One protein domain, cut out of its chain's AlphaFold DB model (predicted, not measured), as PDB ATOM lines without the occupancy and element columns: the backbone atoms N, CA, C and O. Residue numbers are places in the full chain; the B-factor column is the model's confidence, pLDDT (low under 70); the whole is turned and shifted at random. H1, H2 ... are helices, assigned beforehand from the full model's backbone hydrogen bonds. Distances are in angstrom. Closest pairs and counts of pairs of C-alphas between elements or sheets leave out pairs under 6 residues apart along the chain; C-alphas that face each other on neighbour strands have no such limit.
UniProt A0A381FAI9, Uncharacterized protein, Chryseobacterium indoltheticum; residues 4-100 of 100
ATOM      1  N   ILE A   4      20.830  99.548  33.984       91.62
ATOM      2  CA  ILE A   4      19.415  99.621  34.366       91.62
ATOM      3  C   ILE A   4      18.976  98.335  35.075       91.62
ATOM      4  O   ILE A   4      18.346  98.404  36.130       91.62
ATOM      5  N   GLU A   5      19.342  97.173  34.536       91.94
ATOM      6  CA  GLU A   5      19.030  95.874  35.139       91.94
ATOM      7  C   GLU A   5      19.739  95.714  36.491       91.94
ATOM      8  O   GLU A   5      19.104  95.345  37.477       91.94
ATOM      9  N   ALA A   6      21.017  96.104  36.580       93.44
ATOM     10  CA  ALA A   6      21.772  96.049  37.830       93.44
ATOM     11  C   ALA A   6      21.147  96.942  38.916       93.44
ATOM     12  O   ALA A   6      21.051  96.541  40.077       93.44
ATOM     13  N   LYS A   7      20.663  98.139  38.545       94.44
ATOM     14  CA  LYS A   7      19.942  99.036  39.466       94.44
ATOM     15  C   LYS A   7      18.631  98.418  39.927       94.44
ATOM     16  O   LYS A   7      18.318  98.476  41.115       94.44
ATOM     17  N   ALA A   8      17.882  97.821  39.007       93.00
ATOM     18  CA  ALA A   8      16.623  97.164  39.321       93.00
ATOM     19  C   ALA A   8      16.832  95.981  40.283       93.00
ATOM     20  O   ALA A   8      16.141  95.916  41.297       93.00
ATOM     21  N   ILE A   9      17.834  95.126  40.050       93.50
ATOM     22  CA  ILE A   9      18.199  94.036  40.969       93.50
ATOM     23  C   ILE A   9      18.632  94.585  42.326       93.50
ATOM     24  O   ILE A   9      18.087  94.170  43.345       93.50
ATOM     25  N   SER A  10      19.555  95.553  42.355       93.31
ATOM     26  CA  SER A  10      20.037  96.153  43.604       93.31
ATOM     27  C   SER A  10      18.898  96.751  44.435       93.31
ATOM     28  O   SER A  10      18.919  96.657  45.663       93.31
ATOM     29  N   ASN A  11      17.905  97.357  43.782       92.44
ATOM     30  CA  ASN A  11      16.720  97.881  44.446       92.44
ATOM     31  C   ASN A  11      15.811  96.748  44.947       92.44
ATOM     32  O   ASN A  11      15.381  96.768  46.101       92.44
ATOM     33  N   LEU A  12      15.547  95.742  44.112       91.81
ATOM     34  CA  LEU A  12      14.677  94.606  44.428       91.81
ATOM     35  C   LEU A  12      15.171  93.828  45.658       91.81
ATOM     36  O   LEU A  12      14.381  93.491  46.538       91.81
ATOM     37  N   ILE A  13      16.485  93.611  45.764       91.56
ATOM     38  CA  ILE A  13      17.102  92.859  46.870       91.56
ATOM     39  C   ILE A  13      17.371  93.705  48.123       91.56
ATOM     40  O   ILE A  13      17.843  93.184  49.144       91.56
ATOM     41  N   SER A  14      17.081  95.009  48.075       92.62
ATOM     42  CA  SER A  14      17.224  95.892  49.232       92.62
ATOM     43  C   SER A  14      16.394  95.379  50.412       92.62
ATOM     44  O   SER A  14      15.355  94.736  50.253       92.62
ATOM     45  N   LYS A  15      16.850  95.655  51.641       90.31
ATOM     46  CA  LYS A  15      16.122  95.242  52.853       90.31
ATOM     47  C   LYS A  15      14.669  95.730  52.832       90.31
ATOM     48  O   LYS A  15      13.780  94.977  53.208       90.31
ATOM     49  N   GLU A  16      14.448  96.965  52.391       90.44
ATOM     50  CA  GLU A  16      13.121  97.571  52.309       90.44
ATOM     51  C   GLU A  16      12.189  96.780  51.385       90.44
ATOM     52  O   GLU A  16      11.110  96.376  51.811       90.44
ATOM     53  N   ASN A  17      12.607  96.501  50.149       88.12
ATOM     54  CA  ASN A  17      11.737  95.817  49.191       88.12
ATOM     55  C   ASN A  17      11.551  94.332  49.509       88.12
ATOM     56  O   ASN A  17      10.471  93.798  49.265       88.12
ATOM     57  N   ARG A  18      12.533  93.682  50.146       88.44
ATOM     58  CA  ARG A  18      12.350  92.321  50.673       88.44
ATOM     59  C   ARG A  18      11.304  92.267  51.784       88.44
ATOM     60  O   ARG A  18      10.485  91.357  51.793       88.44
ATOM     61  N   LEU A  19      11.308  93.239  52.700       88.00
ATOM     62  CA  LEU A  19      10.277  93.325  53.739       88.00
ATOM     63  C   LEU A  19       8.902  93.610  53.131       88.00
ATOM     64  O   LEU A  19       7.945  92.923  53.474       88.00
ATOM     65  N   LYS A  20       8.814  94.535  52.165       88.62
ATOM     66  CA  LYS A  20       7.559  94.796  51.442       88.62
ATOM     67  C   LYS A  20       7.019  93.554  50.741       88.62
ATOM     68  O   LYS A  20       5.820  93.324  50.798       88.62
ATOM     69  N   ALA A  21       7.869  92.743  50.106       87.81
ATOM     70  CA  ALA A  21       7.430  91.506  49.457       87.81
ATOM     71  C   ALA A  21       6.736  90.555  50.451       87.81
ATOM     72  O   ALA A  21       5.673  90.029  50.144       87.81
ATOM     73  N   VAL A  22       7.276  90.416  51.667       85.75
ATOM     74  CA  VAL A  22       6.649  89.625  52.744       85.75
ATOM     75  C   VAL A  22       5.335  90.256  53.223       85.75
ATOM     76  O   VAL A  22       4.350  89.549  53.431       85.75
ATOM     77  N   GLU A  23       5.295  91.581  53.389       88.50
ATOM     78  CA  GLU A  23       4.071  92.305  53.773       88.50
ATOM     79  C   GLU A  23       2.953  92.126  52.737       88.50
ATOM     80  O   GLU A  23       1.800  91.892  53.104       88.50
ATOM     81  N   ILE A  24       3.299  92.170  51.448       89.12
ATOM     82  CA  ILE A  24       2.383  91.927  50.331       89.12
ATOM     83  C   ILE A  24       1.784  90.519  50.419       89.12
ATOM     84  O   ILE A  24       0.568  90.386  50.305       89.12
ATOM     85  N   THR A  25       2.589  89.480  50.676       88.62
ATOM     86  CA  THR A  25       2.071  88.110  50.851       88.62
ATOM     87  C   THR A  25       1.021  88.050  51.962       88.62
ATOM     88  O   THR A  25      -0.062  87.495  51.771       88.62
ATOM     89  N   GLY A  26       1.298  88.683  53.108       86.25
ATOM     90  CA  GLY A  26       0.338  88.768  54.212       86.25
ATOM     91  C   GLY A  26      -0.943  89.514  53.829       86.25
ATOM     92  O   GLY A  26      -2.043  89.049  54.122       86.25
ATOM     93  N   PHE A  27      -0.814  90.640  53.126       87.56
ATOM     94  CA  PHE A  27      -1.947  91.431  52.651       87.56
ATOM     95  C   PHE A  27      -2.857  90.643  51.699       87.56
ATOM     96  O   PHE A  27      -4.073  90.604  51.894       87.56
ATOM     97  N   VAL A  28      -2.289  89.969  50.695       87.19
ATOM     98  CA  VAL A  28      -3.086  89.209  49.720       87.19
ATOM     99  C   VAL A  28      -3.745  87.994  50.382       87.19
ATOM    100  O   VAL A  28      -4.908  87.707  50.093       87.19
ATOM    101  N   ALA A  29      -3.078  87.339  51.340       85.50
ATOM    102  CA  ALA A  29      -3.680  86.265  52.132       85.50
ATOM    103  C   ALA A  29      -4.917  86.735  52.925       85.50
ATOM    104  O   ALA A  29      -5.927  86.029  52.954       85.50
ATOM    105  N   ILE A  30      -4.880  87.943  53.502       86.69
ATOM    106  CA  ILE A  30      -6.037  88.558  54.178       86.69
ATOM    107  C   ILE A  30      -7.168  88.839  53.177       86.69
ATOM    108  O   ILE A  30      -8.327  88.511  53.430       86.69
ATOM    109  N   LEU A  31      -6.855  89.393  52.001       86.31
ATOM    110  CA  LEU A  31      -7.872  89.619  50.967       86.31
ATOM    111  C   LEU A  31      -8.529  88.311  50.505       86.31
ATOM    112  O   LEU A  31      -9.728  88.292  50.220       86.31
ATOM    113  N   LYS A  32      -7.764  87.214  50.441       87.19
ATOM    114  CA  LYS A  32      -8.297  85.882  50.139       87.19
ATOM    115  C   LYS A  32      -9.245  85.402  51.232       87.19
ATOM    116  O   LYS A  32     -10.336  84.942  50.901       87.19
ATOM    117  N   SER A  33      -8.872  85.522  52.511       87.50
ATOM    118  CA  SER A  33      -9.757  85.114  53.615       87.50
ATOM    119  C   SER A  33     -11.066  85.904  53.641       87.50
ATOM    120  O   SER A  33     -12.101  85.365  54.021       87.50
ATOM    121  N   ASP A  34     -11.031  87.145  53.158       87.69
ATOM    122  CA  ASP A  34     -12.196  88.016  53.012       87.69
ATOM    123  C   ASP A  34     -13.045  87.728  51.757       87.69
ATOM    124  O   ASP A  34     -14.061  88.390  51.538       87.69
ATOM    125  N   GLY A  35     -12.629  86.795  50.891       87.94
ATOM    126  CA  GLY A  35     -13.289  86.520  49.609       87.94
ATOM    127  C   GLY A  35     -13.143  87.641  48.570       87.94
ATOM    128  O   GLY A  35     -13.906  87.695  47.608       87.94
ATOM    129  N   LYS A  36     -12.178  88.552  48.757       86.06
ATOM    130  CA  LYS A  36     -11.922  89.728  47.901       86.06
ATOM    131  C   LYS A  36     -10.760  89.519  46.923       86.06
ATOM    132  O   LYS A  36     -10.396  90.439  46.198       86.06
ATOM    133  N   CYS A  37     -10.167  88.328  46.917       86.06
ATOM    134  CA  CYS A  37      -9.031  87.958  46.081       86.06
ATOM    135  C   CYS A  37      -9.268  86.582  45.452       86.06
ATOM    136  O   CYS A  37      -9.851  85.701  46.085       86.06
ATOM    137  N   ASN A  38      -8.818  86.405  44.209       88.06
ATOM    138  CA  ASN A  38      -8.845  85.113  43.531       88.06
ATOM    139  C   ASN A  38      -7.569  84.302  43.830       88.06
ATOM    140  O   ASN A  38      -6.548  84.847  44.246       88.06
ATOM    141  N   ASP A  39      -7.620  82.989  43.597       90.00
ATOM    142  CA  ASP A  39      -6.466  82.108  43.823       90.00
ATOM    143  C   ASP A  39      -5.278  82.429  42.906       90.00
ATOM    144  O   ASP A  39      -4.135  82.200  43.290       90.00
ATOM    145  N   GLN A  40      -5.534  82.993  41.721       90.31
ATOM    146  CA  GLN A  40      -4.481  83.325  40.763       90.31
ATOM    147  C   GLN A  40      -3.530  84.390  41.317       90.31
ATOM    148  O   GLN A  40      -2.325  84.188  41.294       90.31
ATOM    149  N   LEU A  41      -4.057  85.482  41.877       87.31
ATOM    150  CA  LEU A  41      -3.230  86.564  42.413       87.31
ATOM    151  C   LEU A  41      -2.382  86.107  43.611       87.31
ATOM    152  O   LEU A  41      -1.275  86.599  43.800       87.31
ATOM    153  N   ILE A  42      -2.882  85.160  44.409       90.25
ATOM    154  CA  ILE A  42      -2.110  84.546  45.500       90.25
ATOM    155  C   ILE A  42      -0.914  83.789  44.932       90.25
ATOM    156  O   ILE A  42       0.212  84.031  45.357       90.25
ATOM    157  N   ASN A  43      -1.161  82.927  43.945       91.56
ATOM    158  CA  ASN A  43      -0.103  82.154  43.305       91.56
ATOM    159  C   ASN A  43       0.931  83.081  42.645       91.56
ATOM    160  O   ASN A  43       2.126  82.890  42.843       91.56
ATOM    161  N   ASP A  44       0.481  84.129  41.946       90.88
ATOM    162  CA  ASP A  44       1.365  85.109  41.303       90.88
ATOM    163  C   ASP A  44       2.249  85.843  42.332       90.88
ATOM    164  O   ASP A  44       3.437  86.069  42.094       90.88
ATOM    165  N   VAL A  45       1.696  86.204  43.499       92.00
ATOM    166  CA  VAL A  45       2.460  86.835  44.585       92.00
ATOM    167  C   VAL A  45       3.452  85.866  45.221       92.00
ATOM    168  O   VAL A  45       4.593  86.261  45.468       92.00
ATOM    169  N   ASP A  46       3.057  84.619  45.467       90.62
ATOM    170  CA  ASP A  46       3.943  83.601  46.034       90.62
ATOM    171  C   ASP A  46       5.123  83.307  45.092       90.62
ATOM    172  O   ASP A  46       6.279  83.275  45.529       90.62
ATOM    173  N   GLU A  47       4.862  83.182  43.787       91.44
ATOM    174  CA  GLU A  47       5.898  83.040  42.759       91.44
ATOM    175  C   GLU A  47       6.820  84.263  42.706       91.44
ATOM    176  O   GLU A  47       8.047  84.119  42.681       91.44
ATOM    177  N   TYR A  48       6.258  85.475  42.749       91.44
ATOM    178  CA  TYR A  48       7.023  86.721  42.809       91.44
ATOM    179  C   TYR A  48       7.954  86.770  44.029       91.44
ATOM    180  O   TYR A  48       9.142  87.062  43.881       91.44
ATOM    181  N   VAL A  49       7.457  86.452  45.230       90.75
ATOM    182  CA  VAL A  49       8.285  86.414  46.446       90.75
ATOM    183  C   VAL A  49       9.376  85.349  46.329       90.75
ATOM    184  O   VAL A  49      10.525  85.615  46.693       90.75
ATOM    185  N   GLY A  50       9.055  84.185  45.758       90.19
ATOM    186  CA  GLY A  50      10.031  83.142  45.439       90.19
ATOM    187  C   GLY A  50      11.149  83.649  44.523       90.19
ATOM    188  O   GLY A  50      12.328  83.472  44.834       90.19
ATOM    189  N   MET A  51      10.805  84.357  43.444       89.38
ATOM    190  CA  MET A  51      11.783  84.956  42.527       89.38
ATOM    191  C   MET A  51      12.652  86.015  43.213       89.38
ATOM    192  O   MET A  51      13.875  85.990  43.070       89.38
ATOM    193  N   VAL A  52      12.061  86.917  44.007       90.44
ATOM    194  CA  VAL A  52      12.819  87.921  44.779       90.44
ATOM    195  C   VAL A  52      13.801  87.251  45.738       90.44
ATOM    196  O   VAL A  52      14.937  87.711  45.874       90.44
ATOM    197  N   HIS A  53      13.392  86.157  46.386       90.25
ATOM    198  CA  HIS A  53      14.261  85.392  47.273       90.25
ATOM    199  C   HIS A  53      15.438  84.759  46.521       90.25
ATOM    200  O   HIS A  53      16.576  84.917  46.956       90.25
ATOM    201  N   VAL A  54      15.193  84.116  45.375       91.00
ATOM    202  CA  VAL A  54      16.258  83.536  44.538       91.00
ATOM    203  C   VAL A  54      17.259  84.609  44.111       91.00
ATOM    204  O   VAL A  54      18.458  84.442  44.316       91.00
ATOM    205  N   ILE A  55      16.781  85.748  43.596       91.81
ATOM    206  CA  ILE A  55      17.651  86.859  43.178       91.81
ATOM    207  C   ILE A  55      18.456  87.389  44.372       91.81
ATOM    208  O   ILE A  55      19.652  87.649  44.247       91.81
ATOM    209  N   TYR A  56      17.832  87.520  45.547       92.88
ATOM    210  CA  TYR A  56      18.544  87.907  46.761       92.88
ATOM    211  C   TYR A  56      19.655  86.917  47.109       92.88
ATOM    212  O   TYR A  56      20.777  87.347  47.346       92.88
ATOM    213  N   GLU A  57      19.382  85.614  47.117       93.44
ATOM    214  CA  GLU A  57      20.385  84.600  47.454       93.44
ATOM    215  C   GLU A  57      21.559  84.580  46.468       93.44
ATOM    216  O   GLU A  57      22.696  84.364  46.886       93.44
ATOM    217  N   MET A  58      21.302  84.866  45.189       93.31
ATOM    218  CA  MET A  58      22.338  84.955  44.159       93.31
ATOM    219  C   MET A  58      23.258  86.167  44.330       93.31
ATOM    220  O   MET A  58      24.452  86.065  44.065       93.31
ATOM    221  N   PHE A  59      22.718  87.302  44.779       94.31
ATOM    222  CA  PHE A  59      23.453  88.569  44.866       94.31
ATOM    223  C   PHE A  59      23.699  89.039  46.307       94.31
ATOM    224  O   PHE A  59      24.158  90.163  46.532       94.31
ATOM    225  N   LYS A  60      23.406  88.218  47.322       92.00
ATOM    226  CA  LYS A  60      23.622  88.601  48.722       92.00
ATOM    227  C   LYS A  60      25.110  88.856  48.962       92.00
ATOM    228  O   LYS A  60      25.960  88.008  48.716       92.00
ATOM    229  N   GLY A  61      25.419  90.048  49.467       90.62
ATOM    230  CA  GLY A  61      26.795  90.477  49.723       90.62
ATOM    231  C   GLY A  61      27.532  91.045  48.508       90.62
ATOM    232  O   GLY A  61      28.662  91.490  48.677       90.62
ATOM    233  N   TYR A  62      26.910  91.086  47.326       94.69
ATOM    234  CA  TYR A  62      27.491  91.735  46.152       94.69
ATOM    235  C   TYR A  62      27.332  93.251  46.267       94.69
ATOM    236  O   TYR A  62      26.288  93.751  46.702       94.69
ATOM    237  N   SER A  63      28.359  93.998  45.859       94.19
ATOM    238  CA  SER A  63      28.218  95.434  45.631       94.19
ATOM    239  C   SER A  63      27.456  95.704  44.328       94.19
ATOM    240  O   SER A  63      27.287  94.820  43.487       94.19
ATOM    241  N   PHE A  64      27.013  96.946  44.124       93.50
ATOM    242  CA  PHE A  64      26.391  97.343  42.858       93.50
ATOM    243  C   PHE A  64      27.306  97.079  41.647       93.50
ATOM    244  O   PHE A  64      26.836  96.607  40.611       93.50
ATOM    245  N   GLU A  65      28.610  97.334  41.791       94.38
ATOM    246  CA  GLU A  65      29.588  97.086  40.728       94.38
ATOM    247  C   GLU A  65      29.737  95.585  40.436       94.38
ATOM    248  O   GLU A  65      29.766  95.191  39.270       94.38
ATOM    249  N   ASP A  66      29.716  94.731  41.465       95.69
ATOM    250  CA  ASP A  66      29.771  93.272  41.282       95.69
ATOM    251  C   ASP A  66      28.524  92.743  40.554       95.69
ATOM    252  O   ASP A  66      28.621  91.889  39.670       95.69
ATOM    253  N   ILE A  67      27.339  93.284  40.866       93.69
ATOM    254  CA  ILE A  67      26.092  92.958  40.150       93.69
ATOM    255  C   ILE A  67      26.194  93.390  38.681       93.69
ATOM    256  O   ILE A  67      25.827  92.635  37.780       93.69
ATOM    257  N   LYS A  68      26.726  94.588  38.410       94.38
ATOM    258  CA  LYS A  68      26.880  95.120  37.047       94.38
ATOM    259  C   LYS A  68      27.801  94.248  36.185       94.38
ATOM    260  O   LYS A  68      27.521  94.057  34.997       94.38
ATOM    261  N   LEU A  69      28.854  93.691  36.783       94.81
ATOM    262  CA  LEU A  69      29.794  92.771  36.130       94.81
ATOM    263  C   LEU A  69      29.259  91.338  35.982       94.81
ATOM    264  O   LEU A  69      29.807  90.570  35.196       94.81
ATOM    265  N   SER A  70      28.183  90.990  36.687       92.44
ATOM    266  CA  SER A  70      27.560  89.668  36.617       92.44
ATOM    267  C   SER A  70      26.628  89.521  35.406       92.44
ATOM    268  O   SER A  70      26.240  90.499  34.751       92.44
ATOM    269  N   GLU A  71      26.247  88.283  35.100       88.81
ATOM    270  CA  GLU A  71      25.175  87.980  34.148       88.81
ATOM    271  C   GLU A  71      23.804  88.096  34.828       88.81
ATOM    272  O   GLU A  71      23.672  87.859  36.030       88.81
ATOM    273  N   ASN A  72      22.783  88.502  34.068       85.06
ATOM    274  CA  ASN A  72      21.410  88.483  34.566       85.06
ATOM    275  C   ASN A  72      20.928  87.028  34.540       85.06
ATOM    276  O   ASN A  72      20.924  86.438  33.462       85.06
ATOM    277  N   PRO A  73      20.537  86.436  35.683       83.25
ATOM    278  CA  PRO A  73      20.071  85.052  35.705       83.25
ATOM    279  C   PRO A  73      18.678  84.871  35.093       83.25
ATOM    280  O   PRO A  73      18.197  83.745  35.004       83.25
ATOM    281  N   ILE A  74      18.019  85.967  34.710       87.38
ATOM    282  CA  ILE A  74      16.681  85.988  34.130       87.38
ATOM    283  C   ILE A  74      16.773  86.605  32.738       87.38
ATOM    284  O   ILE A  74      17.375  87.667  32.558       87.38
ATOM    285  N   ASP A  75      16.126  85.969  31.763       89.94
ATOM    286  CA  ASP A  75      15.968  86.529  30.425       89.94
ATOM    287  C   ASP A  75      15.335  87.925  30.483       89.94
ATOM    288  O   ASP A  75      14.374  88.166  31.219       89.94
ATOM    289  N   SER A  76      15.830  88.864  29.673       85.81
ATOM    290  CA  SER A  76      15.428  90.276  29.766       85.81
ATOM    291  C   SER A  76      13.914  90.503  29.630       85.81
ATOM    292  O   SER A  76      13.377  91.424  30.248       85.81
ATOM    293  N   SER A  77      13.197  89.673  28.860       87.69
ATOM    294  CA  SER A  77      11.735  89.767  28.743       87.69
ATOM    295  C   SER A  77      11.014  89.408  30.038       87.69
ATOM    296  O   SER A  77      10.040  90.068  30.401       87.69
ATOM    297  N   ASP A  78      11.483  88.381  30.739       88.06
ATOM    298  CA  ASP A  78      10.874  87.921  31.985       88.06
ATOM    299  C   ASP A  78      11.319  88.783  33.162       88.06
ATOM    300  O   ASP A  78      10.511  89.105  34.032       88.06
ATOM    301  N   PHE A  79      12.547  89.304  33.116       89.88
ATOM    302  CA  PHE A  79      13.002  90.331  34.043       89.88
ATOM    303  C   PHE A  79      12.123  91.588  33.961       89.88
ATOM    304  O   PHE A  79      11.677  92.105  34.984       89.88
ATOM    305  N   ALA A  80      11.787  92.056  32.753       89.06
ATOM    306  CA  ALA A  80      10.889  93.198  32.582       89.06
ATOM    307  C   ALA A  80       9.486  92.940  33.164       89.06
ATOM    308  O   ALA A  80       8.910  93.834  33.792       89.06
ATOM    309  N   LYS A  81       8.943  91.722  33.003       90.56
ATOM    310  CA  LYS A  81       7.663  91.327  33.616       90.56
ATOM    311  C   LYS A  81       7.746  91.325  35.141       90.56
ATOM    312  O   LYS A  81       6.857  91.878  35.780       90.56
ATOM    313  N   LEU A  82       8.820  90.775  35.709       91.31
ATOM    314  CA  LEU A  82       9.056  90.758  37.153       91.31
ATOM    315  C   LEU A  82       9.082  92.175  37.734       91.31
ATOM    316  O   LEU A  82       8.401  92.458  38.717       91.31
ATOM    317  N   ILE A  83       9.839  93.084  37.112       92.88
ATOM    318  CA  ILE A  83       9.930  94.476  37.572       92.88
ATOM    319  C   ILE A  83       8.582  95.190  37.450       92.88
ATOM    320  O   ILE A  83       8.197  95.922  38.361       92.88
ATOM    321  N   LYS A  84       7.835  94.955  36.366       93.25
ATOM    322  CA  LYS A  84       6.482  95.502  36.215       93.25
ATOM    323  C   LYS A  84       5.554  95.007  37.327       93.25
ATOM    324  O   LYS A  84       4.919  95.830  37.982       93.25
ATOM    325  N   PHE A  85       5.534  93.699  37.580       92.38
ATOM    326  CA  PHE A  85       4.713  93.108  38.633       92.38
ATOM    327  C   PHE A  85       5.087  93.659  40.014       92.38
ATOM    328  O   PHE A  85       4.204  94.066  40.763       92.38
ATOM    329  N   HIS A  86       6.387  93.774  40.317       92.56
ATOM    330  CA  HIS A  86       6.890  94.388  41.552       92.56
ATOM    331  C   HIS A  86       6.330  95.799  41.775       92.56
ATOM    332  O   HIS A  86       5.888  96.122  42.879       92.56
ATOM    333  N   VAL A  87       6.345  96.643  40.739       91.75
ATOM    334  CA  VAL A  87       5.815  98.011  40.818       91.75
ATOM    335  C   VAL A  87       4.306  97.989  41.050       91.75
ATOM    336  O   VAL A  87       3.835  98.632  41.985       91.75
ATOM    337  N   GLU A  88       3.557  97.225  40.254       91.69
ATOM    338  CA  GLU A  88       2.093  97.153  40.340       91.69
ATOM    339  C   GLU A  88       1.625  96.668  41.717       91.69
ATOM    340  O   GLU A  88       0.789  97.315  42.352       91.69
ATOM    341  N   ILE A  89       2.210  95.583  42.231       89.69
ATOM    342  CA  ILE A  89       1.810  95.023  43.525       89.69
ATOM    343  C   ILE A  89       2.225  95.920  44.699       89.69
ATOM    344  O   ILE A  89       1.504  96.023  45.693       89.69
ATOM    345  N   THR A  90       3.353  96.629  44.576       89.38
ATOM    346  CA  THR A  90       3.797  97.596  45.588       89.38
ATOM    347  C   THR A  90       2.866  98.806  45.647       89.38
ATOM    348  O   THR A  90       2.546  99.268  46.740       89.38
ATOM    349  N   GLU A  91       2.410  99.319  44.502       90.00
ATOM    350  CA  GLU A  91       1.436 100.416  44.455       90.00
ATOM    351  C   GLU A  91       0.072  99.990  45.011       90.00
ATOM    352  O   GLU A  91      -0.511 100.717  45.816       90.00
ATOM    353  N   LEU A  92      -0.402  98.783  44.684       85.19
ATOM    354  CA  LEU A  92      -1.626  98.229  45.275       85.19
ATOM    355  C   LEU A  92      -1.539  98.154  46.805       85.19
ATOM    356  O   LEU A  92      -2.469  98.559  47.501       85.19
ATOM    357  N   TYR A  93      -0.407  97.684  47.333       87.50
ATOM    358  CA  TYR A  93      -0.174  97.631  48.773       87.50
ATOM    359  C   TYR A  93      -0.146  99.024  49.422       87.50
ATOM    360  O   TYR A  93      -0.756  99.221  50.474       87.50
ATOM    361  N   LYS A  94       0.512 100.011  48.797       88.50
ATOM    362  CA  LYS A  94       0.523 101.398  49.295       88.50
ATOM    363  C   LYS A  94      -0.884 101.981  49.370       88.50
ATOM    364  O   LYS A  94      -1.270 102.468  50.427       88.50
ATOM    365  N   LEU A  95      -1.659 101.862  48.290       86.44
ATOM    366  CA  LEU A  95      -3.044 102.331  48.244       86.44
ATOM    367  C   LEU A  95      -3.898 101.667  49.328       86.44
ATOM    368  O   LEU A  95      -4.720 102.328  49.955       86.44
ATOM    369  N   ALA A  96      -3.704 100.373  49.582       81.38
ATOM    370  CA  ALA A  96      -4.422  99.684  50.648       81.38
ATOM    371  C   ALA A  96      -4.058 100.222  52.041       81.38
ATOM    372  O   ALA A  96      -4.941 100.400  52.873       81.38
ATOM    373  N   LYS A  97      -2.776 100.519  52.282       82.25
ATOM    374  CA  LYS A  97      -2.290 101.060  53.559       82.25
ATOM    375  C   LYS A  97      -2.723 102.506  53.806       82.25
ATOM    376  O   LYS A  97      -2.931 102.880  54.950       82.25
ATOM    377  N   GLU A  98      -2.847 103.313  52.757       84.62
ATOM    378  CA  GLU A  98      -3.341 104.695  52.848       84.62
ATOM    379  C   GLU A  98      -4.851 104.773  53.124       84.62
ATOM    380  O   GLU A  98      -5.325 105.778  53.649       84.62
ATOM    381  N   ASN A  99      -5.600 103.720  52.786       60.38
ATOM    382  CA  ASN A  99      -7.047 103.621  52.996       60.38
ATOM    383  C   ASN A  99      -7.446 102.818  54.254       60.38
ATOM    384  O   ASN A  99      -8.643 102.610  54.471       60.38
ATOM    385  N   ALA A 100      -6.478 102.344  55.045       58.09
ATOM    386  CA  ALA A 100      -6.672 101.586  56.287       58.09
ATOM    387  C   ALA A 100      -6.462 102.471  57.524       58.09
ATOM    388  O   ALA A 100      -7.228 102.293  58.498       58.09
TER     389      ALA A 100
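Overview. This is residues 4 to 100 of the 100 residues of an uncharacterized protein of Chryseobacterium indoltheticum (UniProt A0A381FAI9). Picture a long helical hairpin, H2 and H3, with the longest helix, H5, crossing over one side of it at a steep angle, and two short helices, H1 and H4, paired near the end of the hairpin away from its turn. H4 is at one end of the long axis and the hairpin's turn, residues 34 to 38, is at the other. The printed part has 97 residues with five named helices, in the order H1, H2, H3, H4, H5, and no named strand; its class is all helix. It is compact, with a radius of gyration of the C-alphas of 14.3 A, and elongated, spanning 45 by 24 by 20 A.

Along the chain. Find C-alpha 4 at (19.415, 99.621, 34.366); here H1 begins, residues 4 to 12, 12.2 A from first to last C-alpha. Next comes H2, residues 15 to 33, 27.8 A long, which ends at C-alpha 33 at (-9.757, 85.114, 53.615). H3, residues 39 to 59, runs for 30.6 A. H4, residues 64 to 69, is 8.8 A long. Last is H5, residues 76 to 98, 33.1 A long, ending at C-alpha 98 at (-3.341, 104.695, 52.848).

Arrangement. Begin with the hairpin: H2 and H3 touch at a shallow tilt of 17 degrees, opposite ways, and their closest C-alphas are those of Ala 21 and Val 49, 6.0 A apart. Look next at residues 89 to 93 of H5, which touch residues 20 to 27 of H2; the closest C-alphas, of Ile 24 and Tyr 93, are 6.4 A apart. These two helices run the same way at a steep tilt of 68 degrees, only just short of about perpendicular. H3 and H5 only just touch, with 3 pairs of C-alphas within 8 A, made by residue 48 of H3 and residues 82 to 86 of H5; the closest are Tyr 48 and Leu 82, 7.2 A. At Ala 6 and Lys 68, whose C-alphas are 5.3 A apart, H1 touches H4, at a steep tilt of 45 degrees, opposite ways. H1 is close but not clearly touching to H3, where the closest C-alphas, of Leu 12 and Val 52, are 6.9 A apart. H4 is apart from H2 and from H5. Helix packing is mostly crossed: of the 4 pairs of helices that touch and have a tilt, 1 is at a shallow tilt, that of H2 and H3. In H1, H2, H3, H4 and H5 every O i to N i+4 pair is within hydrogen-bond range.

Size, cuts and confidence. The two C-alphas farthest apart are those of Gly 35 and Leu 69, at 45.6 A. The printed part has no cut and ends at residue 100, the chain's last. The links H1 to H2, H2 to H3 and H3 to H4 are tight, and H4 to H5 is short. Mean pLDDT of the printed part is 89.3; look for low confidence, under 70, at residues 99 to 100.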